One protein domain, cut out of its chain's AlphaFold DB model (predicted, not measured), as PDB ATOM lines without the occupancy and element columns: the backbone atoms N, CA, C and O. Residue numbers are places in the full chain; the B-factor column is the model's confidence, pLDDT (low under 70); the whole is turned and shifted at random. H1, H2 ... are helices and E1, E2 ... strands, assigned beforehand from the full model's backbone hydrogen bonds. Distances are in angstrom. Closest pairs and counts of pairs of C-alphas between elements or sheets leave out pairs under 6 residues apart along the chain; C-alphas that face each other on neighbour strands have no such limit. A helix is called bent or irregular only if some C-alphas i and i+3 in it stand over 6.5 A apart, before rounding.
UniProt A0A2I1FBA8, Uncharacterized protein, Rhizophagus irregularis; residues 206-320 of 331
ATOM      1  N   ILE A 206      17.819  47.242   3.276       81.75
ATOM      2  CA  ILE A 206      17.206  48.477   3.774       81.75
ATOM      3  C   ILE A 206      15.676  48.374   3.857       81.75
ATOM      4  O   ILE A 206      15.007  47.684   3.080       81.75
ATOM      5  N   VAL A 207      15.109  49.121   4.802       71.56
ATOM      6  CA  VAL A 207      13.663  49.204   5.018       71.56
ATOM      7  C   VAL A 207      12.971  49.784   3.774       71.56
ATOM      8  O   VAL A 207      13.432  50.771   3.209       71.56
ATOM      9  N   ARG A 208      11.827  49.197   3.382       71.56
ATOM     10  CA  ARG A 208      10.942  49.649   2.279       71.56
ATOM     11  C   ARG A 208      11.528  49.594   0.863       71.56
ATOM     12  O   ARG A 208      11.020  50.271  -0.029       71.56
ATOM     13  N   ILE A 209      12.523  48.751   0.611       81.94
ATOM     14  CA  ILE A 209      12.935  48.512  -0.770       81.94
ATOM     15  C   ILE A 209      11.797  47.918  -1.618       81.94
ATOM     16  O   ILE A 209      11.135  46.959  -1.211       81.94
ATOM     17  N   ASN A 210      11.597  48.453  -2.828       82.94
ATOM     18  CA  ASN A 210      10.656  47.910  -3.808       82.94
ATOM     19  C   ASN A 210      11.244  46.676  -4.513       82.94
ATOM     20  O   ASN A 210      11.510  46.676  -5.711       82.94
ATOM     21  N   TRP A 211      11.479  45.613  -3.751       84.94
ATOM     22  CA  TRP A 211      12.123  44.392  -4.235       84.94
ATOM     23  C   TRP A 211      11.346  43.708  -5.374       84.94
ATOM     24  O   TRP A 211      11.957  43.118  -6.261       84.94
ATOM     25  N   LEU A 212      10.013  43.831  -5.393       82.19
ATOM     26  CA  LEU A 212       9.151  43.287  -6.453       82.19
ATOM     27  C   LEU A 212       9.483  43.866  -7.830       82.19
ATOM     28  O   LEU A 212       9.268  43.208  -8.846       82.19
ATOM     29  N   HIS A 213      10.003  45.092  -7.875       82.06
ATOM     30  CA  HIS A 213      10.382  45.731  -9.125       82.06
ATOM     31  C   HIS A 213      11.525  44.992  -9.835       82.06
ATOM     32  O   HIS A 213      11.533  44.981 -11.061       82.06
ATOM     33  N   LEU A 214      12.410  44.292  -9.105       84.06
ATOM     34  CA  LEU A 214      13.418  43.417  -9.716       84.06
ATOM     35  C   LEU A 214      12.756  42.348 -10.591       84.06
ATOM     36  O   LEU A 214      13.097  42.210 -11.762       84.06
ATOM     37  N   PHE A 215      11.781  41.627 -10.034       80.12
ATOM     38  CA  PHE A 215      11.094  40.543 -10.739       80.12
ATOM     39  C   PHE A 215      10.264  41.069 -11.908       80.12
ATOM     40  O   PHE A 215      10.333  40.506 -12.992       80.12
ATOM     41  N   LYS A 216       9.568  42.200 -11.736       78.50
ATOM     42  CA  LYS A 216       8.809  42.837 -12.826       78.50
ATOM     43  C   LYS A 216       9.701  43.269 -13.991       78.50
ATOM     44  O   LYS A 216       9.349  43.048 -15.145       78.50
ATOM     45  N   GLN A 217      10.852  43.881 -13.701       74.75
ATOM     46  CA  GLN A 217      11.808  44.257 -14.744       74.75
ATOM     47  C   GLN A 217      12.361  43.025 -15.458       74.75
ATOM     48  O   GLN A 217      12.452  43.018 -16.684       74.75
ATOM     49  N   TRP A 218      12.681  41.969 -14.710       81.44
ATOM     50  CA  TRP A 218      13.187  40.730 -15.292       81.44
ATOM     51  C   TRP A 218      12.143  40.014 -16.156       81.44
ATOM     52  O   TRP A 218      12.470  39.550 -17.243       81.44
ATOM     53  N   GLU A 219      10.878  39.972 -15.732       75.06
ATOM     54  CA  GLU A 219       9.781  39.397 -16.522       75.06
ATOM     55  C   GLU A 219       9.616  40.089 -17.878       75.06
ATOM     56  O   GLU A 219       9.366  39.418 -18.875       75.06
ATOM     57  N   SER A 220       9.798  41.415 -17.922       73.25
ATOM     58  CA  SER A 220       9.764  42.189 -19.170       73.25
ATOM     59  C   SER A 220      11.013  42.026 -20.050       73.25
ATOM     60  O   SER A 220      11.020  42.487 -21.190       73.25
ATOM     61  N   GLY A 221      12.066  41.390 -19.531       68.81
ATOM     62  CA  GLY A 221      13.320  41.125 -20.231       68.81
ATOM     63  C   GLY A 221      13.497  39.657 -20.639       68.81
ATOM     64  O   GLY A 221      12.610  38.815 -20.481       68.81
ATOM     65  N   GLY A 222      14.683  39.343 -21.166       80.81
ATOM     66  CA  GLY A 222      15.081  37.974 -21.507       80.81
ATOM     67  C   GLY A 222      15.260  37.053 -20.288       80.81
ATOM     68  O   GLY A 222      14.882  37.371 -19.157       80.81
ATOM     69  N   ASN A 223      15.857  35.880 -20.512       86.19
ATOM     70  CA  ASN A 223      16.111  34.913 -19.437       86.19
ATOM     71  C   ASN A 223      17.244  35.349 -18.502       86.19
ATOM     72  O   ASN A 223      17.201  35.045 -17.311       86.19
ATOM     73  N   ILE A 224      18.216  36.094 -19.027       89.06
ATOM     74  CA  ILE A 224      19.427  36.511 -18.321       89.06
ATOM     75  C   ILE A 224      19.253  37.911 -17.737       89.06
ATOM     76  O   ILE A 224      18.751  38.816 -18.402       89.06
ATOM     77  N   ILE A 225      19.737  38.097 -16.513       87.06
ATOM     78  CA  ILE A 225      19.796  39.387 -15.836       87.06
ATOM     79  C   ILE A 225      21.195  39.643 -15.282       87.06
ATOM     80  O   ILE A 225      21.825  38.739 -14.739       87.06
ATOM     81  N   GLU A 226      21.660  40.888 -15.372       89.00
ATOM     82  CA  GLU A 226      22.806  41.380 -14.602       89.00
ATOM     83  C   GLU A 226      22.264  42.071 -13.346       89.00
ATOM     84  O   GLU A 226      21.592  43.104 -13.423       89.00
ATOM     85  N   ILE A 227      22.476  41.456 -12.183       86.31
ATOM     86  CA  ILE A 227      21.752  41.837 -10.967       86.31
ATOM     87  C   ILE A 227      22.218  43.190 -10.414       86.31
ATOM     88  O   ILE A 227      21.391  43.960  -9.921       86.31
ATOM     89  N   ASN A 228      23.508  43.529 -10.508       85.75
ATOM     90  CA  ASN A 228      24.054  44.718  -9.855       85.75
ATOM     91  C   ASN A 228      23.487  46.003 -10.481       85.75
ATOM     92  O   ASN A 228      23.183  46.951  -9.754       85.75
ATOM     93  N   THR A 229      23.266  46.040 -11.801       80.19
ATOM     94  CA  THR A 229      22.596  47.158 -12.487       80.19
ATOM     95  C   THR A 229      21.206  47.410 -11.931       80.19
ATOM     96  O   THR A 229      20.849  48.558 -11.665       80.19
ATOM     97  N   ILE A 230      20.421  46.356 -11.736       82.31
ATOM     98  CA  ILE A 230      19.042  46.499 -11.270       82.31
ATOM     99  C   ILE A 230      19.012  46.902  -9.810       82.31
ATOM    100  O   ILE A 230      18.268  47.811  -9.451       82.31
ATOM    101  N   LEU A 231      19.877  46.320  -8.979       86.50
ATOM    102  CA  LEU A 231      20.026  46.761  -7.597       86.50
ATOM    103  C   LEU A 231      20.443  48.237  -7.524       86.50
ATOM    104  O   LEU A 231      19.868  48.982  -6.739       86.50
ATOM    105  N   THR A 232      21.334  48.709  -8.399       83.31
ATOM    106  CA  THR A 232      21.709  50.137  -8.458       83.31
ATOM    107  C   THR A 232      20.504  51.046  -8.742       83.31
ATOM    108  O   THR A 232      20.443  52.155  -8.223       83.31
ATOM    109  N   ASN A 233      19.525  50.581  -9.526       82.75
ATOM    110  CA  ASN A 233      18.294  51.329  -9.806       82.75
ATOM    111  C   ASN A 233      17.263  51.255  -8.664       82.75
ATOM    112  O   ASN A 233      16.389  52.114  -8.570       82.75
ATOM    113  N   LEU A 234      17.328  50.216  -7.824       85.50
ATOM    114  CA  LEU A 234      16.401  49.994  -6.706       85.50
ATOM    115  C   LEU A 234      16.829  50.689  -5.411       85.50
ATOM    116  O   LEU A 234      15.988  50.933  -4.544       85.50
ATOM    117  N   TYR A 235      18.123  50.957  -5.262       88.69
ATOM    118  CA  TYR A 235      18.713  51.572  -4.079       88.69
ATOM    119  C   TYR A 235      19.030  53.056  -4.328       88.69
ATOM    120  O   TYR A 235      19.081  53.501  -5.476       88.69
ATOM    121  N   PRO A 236      19.237  53.857  -3.265       88.31
ATOM    122  CA  PRO A 236      19.696  55.234  -3.405       88.31
ATOM    123  C   PRO A 236      20.972  55.347  -4.254       88.31
ATOM    124  O   PRO A 236      21.815  54.449  -4.266       88.31
ATOM    125  N   LYS A 237      21.147  56.481  -4.943       83.69
ATOM    126  CA  LYS A 237      22.370  56.739  -5.720       83.69
ATOM    127  C   LYS A 237      23.607  56.632  -4.820       83.69
ATOM    128  O   LYS A 237      23.588  57.120  -3.693       83.69
ATOM    129  N   ASN A 238      24.680  56.034  -5.343       81.56
ATOM    130  CA  ASN A 238      25.951  55.785  -4.647       81.56
ATOM    131  C   ASN A 238      25.855  54.854  -3.421       81.56
ATOM    132  O   ASN A 238      26.776  54.834  -2.602       81.56
ATOM    133  N   TYR A 239      24.769  54.082  -3.287       86.69
ATOM    134  CA  TYR A 239      24.640  53.085  -2.226       86.69
ATOM    135  C   TYR A 239      25.746  52.026  -2.322       86.69
ATOM    136  O   TYR A 239      25.994  51.470  -3.392       86.69
ATOM    137  N   GLN A 240      26.392  51.744  -1.190       85.88
ATOM    138  CA  GLN A 240      27.429  50.723  -1.078       85.88
ATOM    139  C   GLN A 240      26.816  49.454  -0.497       85.88
ATOM    140  O   GLN A 240      26.382  49.438   0.654       85.88
ATOM    141  N   PHE A 241      26.765  48.399  -1.305       86.62
ATOM    142  CA  PHE A 241      26.224  47.113  -0.886       86.62
ATOM    143  C   PHE A 241      27.225  46.367  -0.012       86.62
ATOM    144  O   PHE A 241      28.387  46.214  -0.381       86.62
ATOM    145  N   SER A 242      26.755  45.837   1.113       87.94
ATOM    146  CA  SER A 242      27.529  44.862   1.877       87.94
ATOM    147  C   SER A 242      27.513  43.485   1.205       87.94
ATOM    148  O   SER A 242      26.533  43.097   0.559       87.94
ATOM    149  N   ASP A 243      28.549  42.677   1.447       85.06
ATOM    150  CA  ASP A 243      28.579  41.275   0.998       85.06
ATOM    151  C   ASP A 243      27.353  40.497   1.489       85.06
ATOM    152  O   ASP A 243      26.781  39.677   0.769       85.06
ATOM    153  N   ARG A 244      26.899  40.801   2.710       88.31
ATOM    154  CA  ARG A 244      25.715  40.193   3.322       88.31
ATOM    155  C   ARG A 244      24.435  40.496   2.539       88.31
ATOM    156  O   ARG A 244      23.601  39.602   2.388       88.31
ATOM    157  N   GLU A 245      24.262  41.721   2.049       89.56
ATOM    158  CA  GLU A 245      23.123  42.103   1.204       89.56
ATOM    159  C   GLU A 245      23.171  41.395  -0.148       89.56
ATOM    160  O   GLU A 245      22.171  40.826  -0.589       89.56
ATOM    161  N   MET A 246      24.341  41.363  -0.787       88.62
ATOM    162  CA  MET A 246      24.511  40.686  -2.076       88.62
ATOM    163  C   MET A 246      24.282  39.174  -1.966       88.62
ATOM    164  O   MET A 246      23.671  38.563  -2.849       88.62
ATOM    165  N   GLN A 247      24.708  38.560  -0.860       89.19
ATOM    166  CA  GLN A 247      24.404  37.164  -0.541       89.19
ATOM    167  C   GLN A 247      22.910  36.942  -0.282       89.19
ATOM    168  O   GLN A 247      22.369  35.913  -0.694       89.19
ATOM    169  N   ALA A 248      22.224  37.889   0.364       90.12
ATOM    170  CA  ALA A 248      20.781  37.814   0.578       90.12
ATOM    171  C   ALA A 248      20.011  37.803  -0.752       90.12
ATOM    172  O   ALA A 248      19.148  36.948  -0.947       90.12
ATOM    173  N   TRP A 249      20.378  38.683  -1.689       91.19
ATOM    174  CA  TRP A 249      19.826  38.689  -3.046       91.19
ATOM    175  C   TRP A 249      20.128  37.400  -3.808       91.19
ATOM    176  O   TRP A 249      19.212  36.786  -4.346       91.19
ATOM    177  N   SER A 250      21.380  36.939  -3.779       90.88
ATOM    178  CA  SER A 250      21.780  35.672  -4.412       90.88
ATOM    179  C   SER A 250      20.972  34.483  -3.860       90.88
ATOM    180  O   SER A 250      20.506  33.634  -4.615       90.88
ATOM    181  N   SER A 251      20.747  34.450  -2.541       89.31
ATOM    182  CA  SER A 251      19.938  33.412  -1.883       89.31
ATOM    183  C   SER A 251      18.477  33.464  -2.323       89.31
ATOM    184  O   SER A 251      17.879  32.420  -2.569       89.31
ATOM    185  N   MET A 252      17.910  34.669  -2.440       89.19
ATOM    186  CA  MET A 252      16.538  34.847  -2.905       89.19
ATOM    187  C   MET A 252      16.369  34.367  -4.349       89.19
ATOM    188  O   MET A 252      15.408  33.662  -4.632       89.19
ATOM    189  N   LEU A 253      17.297  34.718  -5.245       88.38
ATOM    190  CA  LEU A 253      17.237  34.295  -6.645       88.38
ATOM    191  C   LEU A 253      17.367  32.780  -6.790       88.38
ATOM    192  O   LEU A 253      16.556  32.165  -7.477       88.38
ATOM    193  N   LYS A 254      18.315  32.162  -6.076       89.12
ATOM    194  CA  LYS A 254      18.446  30.700  -6.036       89.12
ATOM    195  C   LYS A 254      17.151  30.038  -5.552       89.12
ATOM    196  O   LYS A 254      16.698  29.062  -6.142       89.12
ATOM    197  N   ALA A 255      16.528  30.581  -4.506       84.25
ATOM    198  CA  ALA A 255      15.279  30.048  -3.965       84.25
ATOM    199  C   ALA A 255      14.057  30.290  -4.872       84.25
ATOM    200  O   ALA A 255      13.101  29.522  -4.821       84.25
ATOM    201  N   ALA A 256      14.108  31.310  -5.734       82.56
ATOM    202  CA  ALA A 256      13.136  31.541  -6.802       82.56
ATOM    203  C   ALA A 256      13.327  30.603  -8.012       82.56
ATOM    204  O   ALA A 256      12.585  30.712  -8.985       82.56
ATOM    205  N   GLY A 257      14.314  29.698  -7.967       84.06
ATOM    206  CA  GLY A 257      14.628  28.767  -9.052       84.06
ATOM    207  C   GLY A 257      15.600  29.319 -10.097       84.06
ATOM    208  O   GLY A 257      15.801  28.684 -11.127       84.06
ATOM    209  N   CYS A 258      16.215  30.480  -9.861       89.19
ATOM    210  CA  CYS A 258      17.207  31.041 -10.773       89.19
ATOM    211  C   CYS A 258      18.590  30.403 -10.570       89.19
ATOM    212  O   CYS A 258      18.963  30.005  -9.465       89.19
ATOM    213  N   THR A 259      19.391  30.393 -11.634       91.62
ATOM    214  CA  THR A 259      20.756  29.851 -11.631       91.62
ATOM    215  C   THR A 259      21.783  30.954 -11.857       91.62
ATOM    216  O   THR A 259      21.621  31.770 -12.762       91.62
ATOM    217  N   ASP A 260      22.849  30.966 -11.053       93.56
ATOM    218  CA  ASP A 260      24.018  31.819 -11.287       93.56
ATOM    219  C   ASP A 260      24.790  31.288 -12.503       93.56
ATOM    220  O   ASP A 260      25.231  30.134 -12.535       93.56
ATOM    221  N   ILE A 261      24.921  32.135 -13.517       94.19
ATOM    222  CA  ILE A 261      25.598  31.837 -14.781       94.19
ATOM    223  C   ILE A 261      26.776  32.783 -15.031       94.19
ATOM    224  O   ILE A 261      27.239  32.913 -16.163       94.19
ATOM    225  N   THR A 262      27.265  33.445 -13.980       92.31
ATOM    226  CA  THR A 262      28.406  34.359 -14.055       92.31
ATOM    227  C   THR A 262      29.631  33.621 -14.624       92.31
ATOM    228  O   THR A 262      30.038  32.595 -14.070       92.31
ATOM    229  N   PRO A 263      30.234  34.095 -15.734       90.62
ATOM    230  CA  PRO A 263      31.308  33.365 -16.413       90.62
ATOM    231  C   PRO A 263      32.700  33.586 -15.797       90.62
ATOM    232  O   PRO A 263      33.673  32.995 -16.262       90.62
ATOM    233  N   PHE A 264      32.807  34.425 -14.764       86.62
ATOM    234  CA  PHE A 264      34.055  34.816 -14.110       86.62
ATOM    235  C   PHE A 264      33.907  34.860 -12.583       86.62
ATOM    236  O   PHE A 264      32.799  34.829 -12.048       86.62
ATOM    237  N   ASN A 265      35.037  34.902 -11.874       85.25
ATOM    238  CA  ASN A 265      35.061  34.977 -10.415       85.25
ATOM    239  C   ASN A 265      34.956  36.436  -9.916       85.25
ATOM    240  O   ASN A 265      35.040  37.393 -10.688       85.25
ATOM    241  N   SER A 266      34.806  36.598  -8.601       79.62
ATOM    242  CA  SER A 266      34.687  37.911  -7.957       79.62
ATOM    243  C   SER A 266      35.963  38.759  -7.995       79.62
ATOM    244  O   SER A 266      35.883  39.956  -7.743       79.62
ATOM    245  N   GLU A 267      37.127  38.165  -8.281       80.06
ATOM    246  CA  GLU A 267      38.392  38.902  -8.440       80.06
ATOM    247  C   GLU A 267      38.416  39.666  -9.766       80.06
ATOM    248  O   GLU A 267      38.975  40.756  -9.843       80.06
ATOM    249  N   VAL A 268      37.778  39.105 -10.799       81.56
ATOM    250  CA  VAL A 268      37.626  39.750 -12.107       81.56
ATOM    251  C   VAL A 268      36.581  40.858 -12.041       81.56
ATOM    252  O   VAL A 268      36.808  41.945 -12.560       81.56
ATOM    253  N   SER A 269      35.414  40.604 -11.444       83.06
ATOM    254  CA  SER A 269      34.374  41.629 -11.335       83.06
ATOM    255  C   SER A 269      33.310  41.299 -10.292       83.06
ATOM    256  O   SER A 269      32.957  40.131 -10.116       83.06
ATOM    257  N   PRO A 270      32.738  42.320  -9.624       78.31
ATOM    258  CA  PRO A 270      31.642  42.133  -8.678       78.31
ATOM    259  C   PRO A 270      30.287  41.868  -9.357       78.31
ATOM    260  O   PRO A 270      29.301  41.619  -8.657       78.31
ATOM    261  N   HIS A 271      30.202  41.974 -10.688       84.12
ATOM    262  CA  HIS A 271      28.963  41.784 -11.440       84.12
ATOM    263  C   HIS A 271      28.528  40.319 -11.459       84.12
ATOM    264  O   HIS A 271      29.334  39.428 -11.718       84.12
ATOM    265  N   LYS A 272      27.236  40.075 -11.218       89.56
ATOM    266  CA  LYS A 272      26.658  38.729 -11.250       89.56
ATOM    267  C   LYS A 272      25.546  38.608 -12.275       89.56
ATOM    268  O   LYS A 272      24.655  39.459 -12.348       89.56
ATOM    269  N   PHE A 273      25.562  37.491 -12.991       91.38
ATOM    270  CA  PHE A 273      24.571  37.147 -13.997       91.38
ATOM    271  C   PHE A 273      23.742  35.955 -13.546       91.38
ATOM    272  O   PHE A 273      24.281  34.929 -13.140       91.38
ATOM    273  N   TRP A 274      22.424  36.085 -13.646       93.31
ATOM    274  CA  TRP A 274      21.488  35.030 -13.276       93.31
ATOM    275  C   TRP A 274      20.560  34.713 -14.438       93.31
ATOM    276  O   TRP A 274      20.165  35.615 -15.173       93.31
ATOM    277  N   SER A 275      20.188  33.443 -14.584       91.50
ATOM    278  CA  SER A 275      19.145  33.010 -15.514       91.50
ATOM    279  C   SER A 275      17.942  32.438 -14.778       91.50
ATOM    280  O   SER A 275      18.084  31.747 -13.768       91.50
ATOM    281  N   ARG A 276      16.753  32.734 -15.308       89.06
ATOM    282  CA  ARG A 276      15.469  32.140 -14.905       89.06
ATOM    283  C   ARG A 276      15.038  30.960 -15.789       89.06
ATOM    284  O   ARG A 276      13.914  30.487 -15.648       89.06
ATOM    285  N   SER A 277      15.882  30.530 -16.728       87.06
ATOM    286  CA  SER A 277      15.606  29.367 -17.576       87.06
ATOM    287  C   SER A 277      15.587  28.088 -16.738       87.06
ATOM    288  O   SER A 277      16.413  27.917 -15.840       87.06
ATOM    289  N   LEU A 278      14.666  27.173 -17.063       83.62
ATOM    290  CA  LEU A 278      14.636  25.829 -16.473       83.62
ATOM    291  C   LEU A 278      15.904  25.039 -16.820       83.62
ATOM    292  O   LEU A 278      16.386  24.267 -15.995       83.62
ATOM    293  N   ASP A 279      16.441  25.264 -18.020       89.62
ATOM    294  CA  ASP A 279      17.756  24.791 -18.438       89.62
ATOM    295  C   ASP A 279      18.643  26.004 -18.767       89.62
ATOM    296  O   ASP A 279      18.484  26.631 -19.820       89.62
ATOM    297  N   PRO A 280      19.549  26.399 -17.858       90.50
ATOM    298  CA  PRO A 280      20.413  27.558 -18.042       90.50
ATOM    299  C   PRO A 280      21.674  27.237 -18.863       90.50
ATOM    300  O   PRO A 280      22.565  28.082 -18.941       90.50
ATOM    301  N   THR A 281      21.804  26.031 -19.435       92.38
ATOM    302  CA  THR A 281      23.024  25.592 -20.135       92.38
ATOM    303  C   THR A 281      23.363  26.497 -21.316       92.38
ATOM    304  O   THR A 281      24.498  26.966 -21.418       92.38
ATOM    305  N   ASP A 282      22.380  26.806 -22.159       89.69
ATOM    306  CA  ASP A 282      22.572  27.677 -23.321       89.69
ATOM    307  C   ASP A 282      22.902  29.110 -22.904       89.69
ATOM    308  O   ASP A 282      23.865  29.689 -23.405       89.69
ATOM    309  N   ASP A 283      22.181  29.648 -21.915       91.38
ATOM    310  CA  ASP A 283      22.441  30.979 -21.353       91.38
ATOM    311  C   ASP A 283      23.875  31.083 -20.803       91.38
ATOM    312  O   ASP A 283      24.595  32.057 -21.051       91.38
ATOM    313  N   LYS A 284      24.317  30.047 -20.080       92.88
ATOM    314  CA  LYS A 284      25.659  29.957 -19.504       92.88
ATOM    315  C   LYS A 284      26.732  29.849 -20.583       92.88
ATOM    316  O   LYS A 284      27.758  30.524 -20.489       92.88
ATOM    317  N   ASN A 285      26.510  29.024 -21.604       91.38
ATOM    318  CA  ASN A 285      27.434  28.867 -22.726       91.38
ATOM    319  C   ASN A 285      27.544  30.161 -23.537       91.38
ATOM    320  O   ASN A 285      28.655  30.584 -23.858       91.38
ATOM    321  N   ALA A 286      26.421  30.829 -23.802       89.12
ATOM    322  CA  ALA A 286      26.390  32.110 -24.493       89.12
ATOM    323  C   ALA A 286      27.200  33.174 -23.735       89.12
ATOM    324  O   ALA A 286      28.105  33.777 -24.314       89.12
ATOM    325  N   LEU A 287      26.956  33.359 -22.432       90.50
ATOM    326  CA  LEU A 287      27.714  34.326 -21.626       90.50
ATOM    327  C   LEU A 287      29.201  33.983 -21.523       90.50
ATOM    328  O   LEU A 287      30.045  34.877 -21.610       90.50
ATOM    329  N   LYS A 288      29.540  32.699 -21.370       90.00
ATOM    330  CA  LYS A 288      30.933  32.245 -21.347       90.00
ATOM    331  C   LYS A 288      31.643  32.553 -22.663       90.00
ATOM    332  O   LYS A 288      32.751  33.081 -22.630       90.00
ATOM    333  N   ASN A 289      31.004  32.278 -23.800       88.38
ATOM    334  CA  ASN A 289      31.560  32.579 -25.117       88.38
ATOM    335  C   ASN A 289      31.746  34.090 -25.303       88.38
ATOM    336  O   ASN A 289      32.815  34.522 -25.725       88.38
ATOM    337  N   LEU A 290      30.756  34.904 -24.920       85.94
ATOM    338  CA  LEU A 290      30.869  36.366 -24.973       85.94
ATOM    339  C   LEU A 290      32.035  36.882 -24.122       85.94
ATOM    340  O   LEU A 290      32.761  37.772 -24.558       85.94
ATOM    341  N   PHE A 291      32.249  36.313 -22.935       85.88
ATOM    342  CA  PHE A 291      33.384  36.660 -22.083       85.88
ATOM    343  C   PHE A 291      34.727  36.259 -22.700       85.88
ATOM    344  O   PHE A 291      35.627  37.089 -22.800       85.88
ATOM    345  N   GLN A 292      34.855  35.019 -23.176       85.19
ATOM    346  CA  GLN A 292      36.095  34.510 -23.775       85.19
ATOM    347  C   GLN A 292      36.482  35.240 -25.065       85.19
ATOM    348  O   GLN A 292      37.664  35.445 -25.327       85.19
ATOM    349  N   LEU A 293      35.491  35.656 -25.854       84.50
ATOM    350  CA  LEU A 293      35.695  36.425 -27.080       84.50
ATOM    351  C   LEU A 293      35.904  37.930 -26.821       84.50
ATOM    352  O   LEU A 293      36.118  38.683 -27.770       84.50
ATOM    353  N   GLY A 294      35.850  38.379 -25.561       79.62
ATOM    354  CA  GLY A 294      36.048  39.780 -25.173       79.62
ATOM    355  C   GLY A 294      34.849  40.698 -25.440       79.62
ATOM    356  O   GLY A 294      34.976  41.914 -25.319       79.62
ATOM    357  N   PHE A 295      33.684  40.144 -25.787       74.81
ATOM    358  CA  PHE A 295      32.449  40.907 -25.998       74.81
ATOM    359  C   PHE A 295      31.733  41.260 -24.690       74.81
ATOM    360  O   PHE A 295      31.026  42.264 -24.634       74.81
ATOM    361  N   LEU A 296      31.920  40.465 -23.633       77.31
ATOM    362  CA  LEU A 296      31.418  40.774 -22.295       77.31
ATOM    363  C   LEU A 296      32.524  41.447 -21.479       77.31
ATOM    364  O   LEU A 296      33.440  40.773 -21.009       77.31
ATOM    365  N   ASN A 297      32.435  42.766 -21.296       69.75
ATOM    366  CA  ASN A 297      33.400  43.502 -20.483       69.75
ATOM    367  C   ASN A 297      33.022  43.430 -18.989       69.75
ATOM    368  O   ASN A 297      31.977  43.962 -18.605       69.75
ATOM    369  N   PRO A 298      33.850  42.807 -18.132       64.00
ATOM    370  CA  PRO A 298      33.571  42.697 -16.703       64.00
ATOM    371  C   PRO A 298      33.826  44.007 -15.930       64.00
ATOM    372  O   PRO A 298      33.358  44.133 -14.797       64.00
ATOM    373  N   TYR A 299      34.521  44.988 -16.519       60.44
ATOM    374  CA  TYR A 299      34.871  46.254 -15.872       60.44
ATOM    375  C   TYR A 299      34.029  47.415 -16.421       60.44
ATOM    376  O   TYR A 299      34.152  47.773 -17.599       60.44
ATOM    377  N   PRO A 300      33.194  48.069 -15.596       49.94
ATOM    378  CA  PRO A 300      32.495  49.267 -16.013       49.94
ATOM    379  C   PRO A 300      33.455  50.451 -15.898       49.94
ATOM    380  O   PRO A 300      33.624  50.979 -14.803       49.94
ATOM    381  N   SER A 301      34.091  50.848 -17.006       49.72
ATOM    382  CA  SER A 301      34.340  52.252 -17.415       49.72
ATOM    383  C   SER A 301      35.582  52.395 -18.300       49.72
ATOM    384  O   SER A 301      36.702  52.125 -17.872       49.72
ATOM    385  N   SER A 302      35.393  52.964 -19.493       43.47
ATOM    386  CA  SER A 302      36.248  54.072 -19.925       43.47
ATOM    387  C   SER A 302      35.756  55.368 -19.232       43.47
ATOM    388  O   SER A 302      34.608  55.392 -18.772       43.47
ATOM    389  N   PRO A 303      36.585  56.424 -19.101       38.47
ATOM    390  CA  PRO A 303      36.341  57.620 -18.265       38.47
ATOM    391  C   PRO A 303      35.020  58.388 -18.492       38.47
ATOM    392  O   PRO A 303      34.660  59.263 -17.714       38.47
ATOM    393  N   ASP A 304      34.302  58.072 -19.559       44.97
ATOM    394  CA  ASP A 304      33.095  58.700 -20.086       44.97
ATOM    395  C   ASP A 304      31.774  58.076 -19.573       44.97
ATOM    396  O   ASP A 304      30.691  58.547 -19.915       44.97
ATOM    397  N   GLY A 305      31.824  57.050 -18.713       38.97
ATOM    398  CA  GLY A 305      30.653  56.571 -17.953       38.97
ATOM    399  C   GLY A 305      29.581  55.827 -18.766       38.97
ATOM    400  O   GLY A 305      28.494  55.547 -18.254       38.97
ATOM    401  N   ILE A 306      29.865  55.466 -20.021       40.91
ATOM    402  CA  ILE A 306      28.939  54.712 -20.877       40.91
ATOM    403  C   ILE A 306      29.052  53.211 -20.570       40.91
ATOM    404  O   ILE A 306      30.091  52.588 -20.796       40.91
ATOM    405  N   ARG A 307      27.951  52.599 -20.111       48.09
ATOM    406  CA  ARG A 307      27.822  51.138 -19.978       48.09
ATOM    407  C   ARG A 307      27.761  50.496 -21.360       48.09
ATOM    408  O   ARG A 307      26.749  50.578 -22.049       48.09
ATOM    409  N   ARG A 308      28.843  49.835 -21.757       44.47
ATOM    410  CA  ARG A 308      28.956  49.142 -23.041       44.47
ATOM    411  C   ARG A 308      28.838  47.632 -22.831       44.47
ATOM    412  O   ARG A 308      29.831  46.922 -22.848       44.47
ATOM    413  N   ILE A 309      27.613  47.141 -22.629       42.44
ATOM    414  CA  ILE A 309      27.339  45.686 -22.664       42.44
ATOM    415  C   ILE A 309      27.455  45.149 -24.109       42.44
ATOM    416  O   ILE A 309      27.672  43.964 -24.318       42.44
ATOM    417  N   LEU A 310      27.415  46.041 -25.107       38.81
ATOM    418  CA  LEU A 310      27.727  45.770 -26.511       38.81
ATOM    419  C   LEU A 310      28.544  46.928 -27.109       38.81
ATOM    420  O   LEU A 310      28.081  47.603 -28.026       38.81
ATOM    421  N   SER A 311      29.755  47.210 -26.613       39.81
ATOM    422  CA  SER A 311      30.716  47.881 -27.500       39.81
ATOM    423  C   SER A 311      31.481  46.830 -28.257       39.81
ATOM    424  O   SER A 311      32.493  46.319 -27.781       39.81
ATOM    425  N   ILE A 312      31.043  46.576 -29.484       41.50
ATOM    426  CA  ILE A 312      32.010  46.292 -30.533       41.50
ATOM    427  C   ILE A 312      33.036  47.425 -30.427       41.50
ATOM    428  O   ILE A 312      32.695  48.596 -30.613       41.50
ATOM    429  N   ILE A 313      34.278  47.108 -30.067       42.22
ATOM    430  CA  ILE A 313      35.390  48.018 -30.317       42.22
ATOM    431  C   ILE A 313      35.586  47.999 -31.836       42.22
ATOM    432  O   ILE A 313      36.504  47.382 -32.361       42.22
ATOM    433  N   ALA A 314      34.674  48.646 -32.566       38.16
ATOM    434  CA  ALA A 314      34.692  48.729 -34.026       38.16
ATOM    435  C   ALA A 314      35.851  49.606 -34.532       38.16
ATOM    436  O   ALA A 314      36.042  49.761 -35.731       38.16
ATOM    437  N   HIS A 315      36.642  50.171 -33.616       43.47
ATOM    438  CA  HIS A 315      37.893  50.852 -33.927       43.47
ATOM    439  C   HIS A 315      39.121  49.930 -33.858       43.47
ATOM    440  O   HIS A 315      40.183  50.348 -34.302       43.47
ATOM    441  N   GLN A 316      39.010  48.711 -33.306       44.84
ATOM    442  CA  GLN A 316      40.139  47.772 -33.167       44.84
ATOM    443  C   GLN A 316      40.055  46.548 -34.078       44.84
ATOM    444  O   GLN A 316      41.070  45.890 -34.278       44.84
ATOM    445  N   PHE A 317      38.879  46.242 -34.625       47.00
ATOM    446  CA  PHE A 317      38.686  45.089 -35.500       47.00
ATOM    447  C   PHE A 317      37.924  45.506 -36.750       47.00
ATOM    448  O   PHE A 317      36.889  46.169 -36.673       47.00
ATOM    449  N   SER A 318      38.441  45.100 -37.904       55.38
ATOM    450  CA  SER A 318      37.753  45.233 -39.182       55.38
ATOM    451  C   SER A 318      36.516  44.328 -39.226       55.38
ATOM    452  O   SER A 318      36.452  43.284 -38.573       55.38
ATOM    453  N   TYR A 319      35.524  44.700 -40.042       48.72
ATOM    454  CA  TYR A 319      34.319  43.887 -40.267       48.72
ATOM    455  C   TYR A 319      34.661  42.443 -40.681       48.72
ATOM    456  O   TYR A 319      34.017  41.490 -40.250       48.72
ATOM    457  N   GLN A 320      35.747  42.278 -41.435       52.47
ATOM    458  CA  GLN A 320      36.227  40.990 -41.920       52.47
ATOM    459  C   GLN A 320      36.842  40.120 -40.809       52.47
ATOM    460  O   GLN A 320      36.655  38.903 -40.794       52.47
TER     461      GLN A 320
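What this domain is: This is residues 206 to 320 of the 331 residues of an uncharacterized protein of Rhizophagus irregularis (UniProt A0A2I1FBA8). What does one see first in these coordinates? A short ribbon of two strands, E1 and E2, lies near the middle, with H1, H2 and H3 grouped round one side of it and H4 on the other side. After H4 a long tail with no named element, residues 293 to 320, leads away from this body, and its residues 301 to 306 and 314 to 320 stick out. What are the parts and their order? The 115 printed residues include four named helices and two named strands, in the order H1, E1, H2, H3, E2, H4; the two strands make an antiparallel sheet, the class is mostly helix, and under half of the residues, 47, are in named elements. How large is it? The whole is compact, with a radius of gyration of the C-alphas of 15.3 A, and spans 51 by 36 by 29 A.

How they stand to each other: How are the two strands paired? E1, residues 224 to 226, and E2, residues 273 to 275, are antiparallel neighbours at 154 degrees, with N 225 and O 274 within hydrogen-bond range at 2.9 A and N 274 and O 225 also at 2.9 A. Residues 259 to 260 form a short antiparallel pairing with residues 274 to 275 of E2. Which helix comes near this sheet by its residues 281 to 287? It is H4, residues 281 to 292, with 8 pairs of C-alphas within 10 A to E2 and 3 to E1. The closest C-alphas of H4 and E2 are those of Asp 283 and Ser 275, 7.0 A apart. How do the other helices stand? H1, residues 212 to 219, and H2, residues 227 to 234, touch, with their closest C-alphas, those of Leu 214 and Ile 230, 6.6 A apart; they run opposite ways at a steep tilt of 49 degrees. H2 and H3, residues 243 to 255, are near each other, with 7 pairs of C-alphas within 10 A. H3 is apart from H1 and from H4, and its closest C-alphas to E2 are those of Leu 253 and Trp 274, 7.9 A apart. Are the helix backbones complete? In H1, H2, H3 and H4 every O i to N i+4 pair is within hydrogen-bond range.

Where its parts are: Where do the strands run? E1 and E2 each measure 7.0 A from first to last C-alpha, and C-alpha 224 is at (19.427, 36.511, -18.321). How long are the helices? H3 measures 18.1 A and H4 16.2 A, while H1 measures 10.8 A and H2 10.6 A. Where do the first and last elements lie? H1 begins with C-alpha 212 at (9.151, 43.287, -6.453), and H4 ends with C-alpha 292 at (36.095, 34.510, -23.775).

The domain as a whole: How far does the printed part reach? The two C-alphas farthest apart are those of Val 207 and Gln 320, at 52.7 A. Without the stretches that stand free, residues 301 to 306 and 314 to 320, the body has 102 residues and spans 41 by 31 by 25 A. Is there a cut, and which links are long? The printed part has no cut, and the link from H3 to E2, with 17 residues, is long. The link from H2 to H3 is short with 8 residues, and those from H1 to E1, E1 to H2 and E2 to H4 are tight. Where is the model's confidence low? The mean pLDDT of the printed part is 77.4, and residue 221 and residues 297 to 320 are under 70.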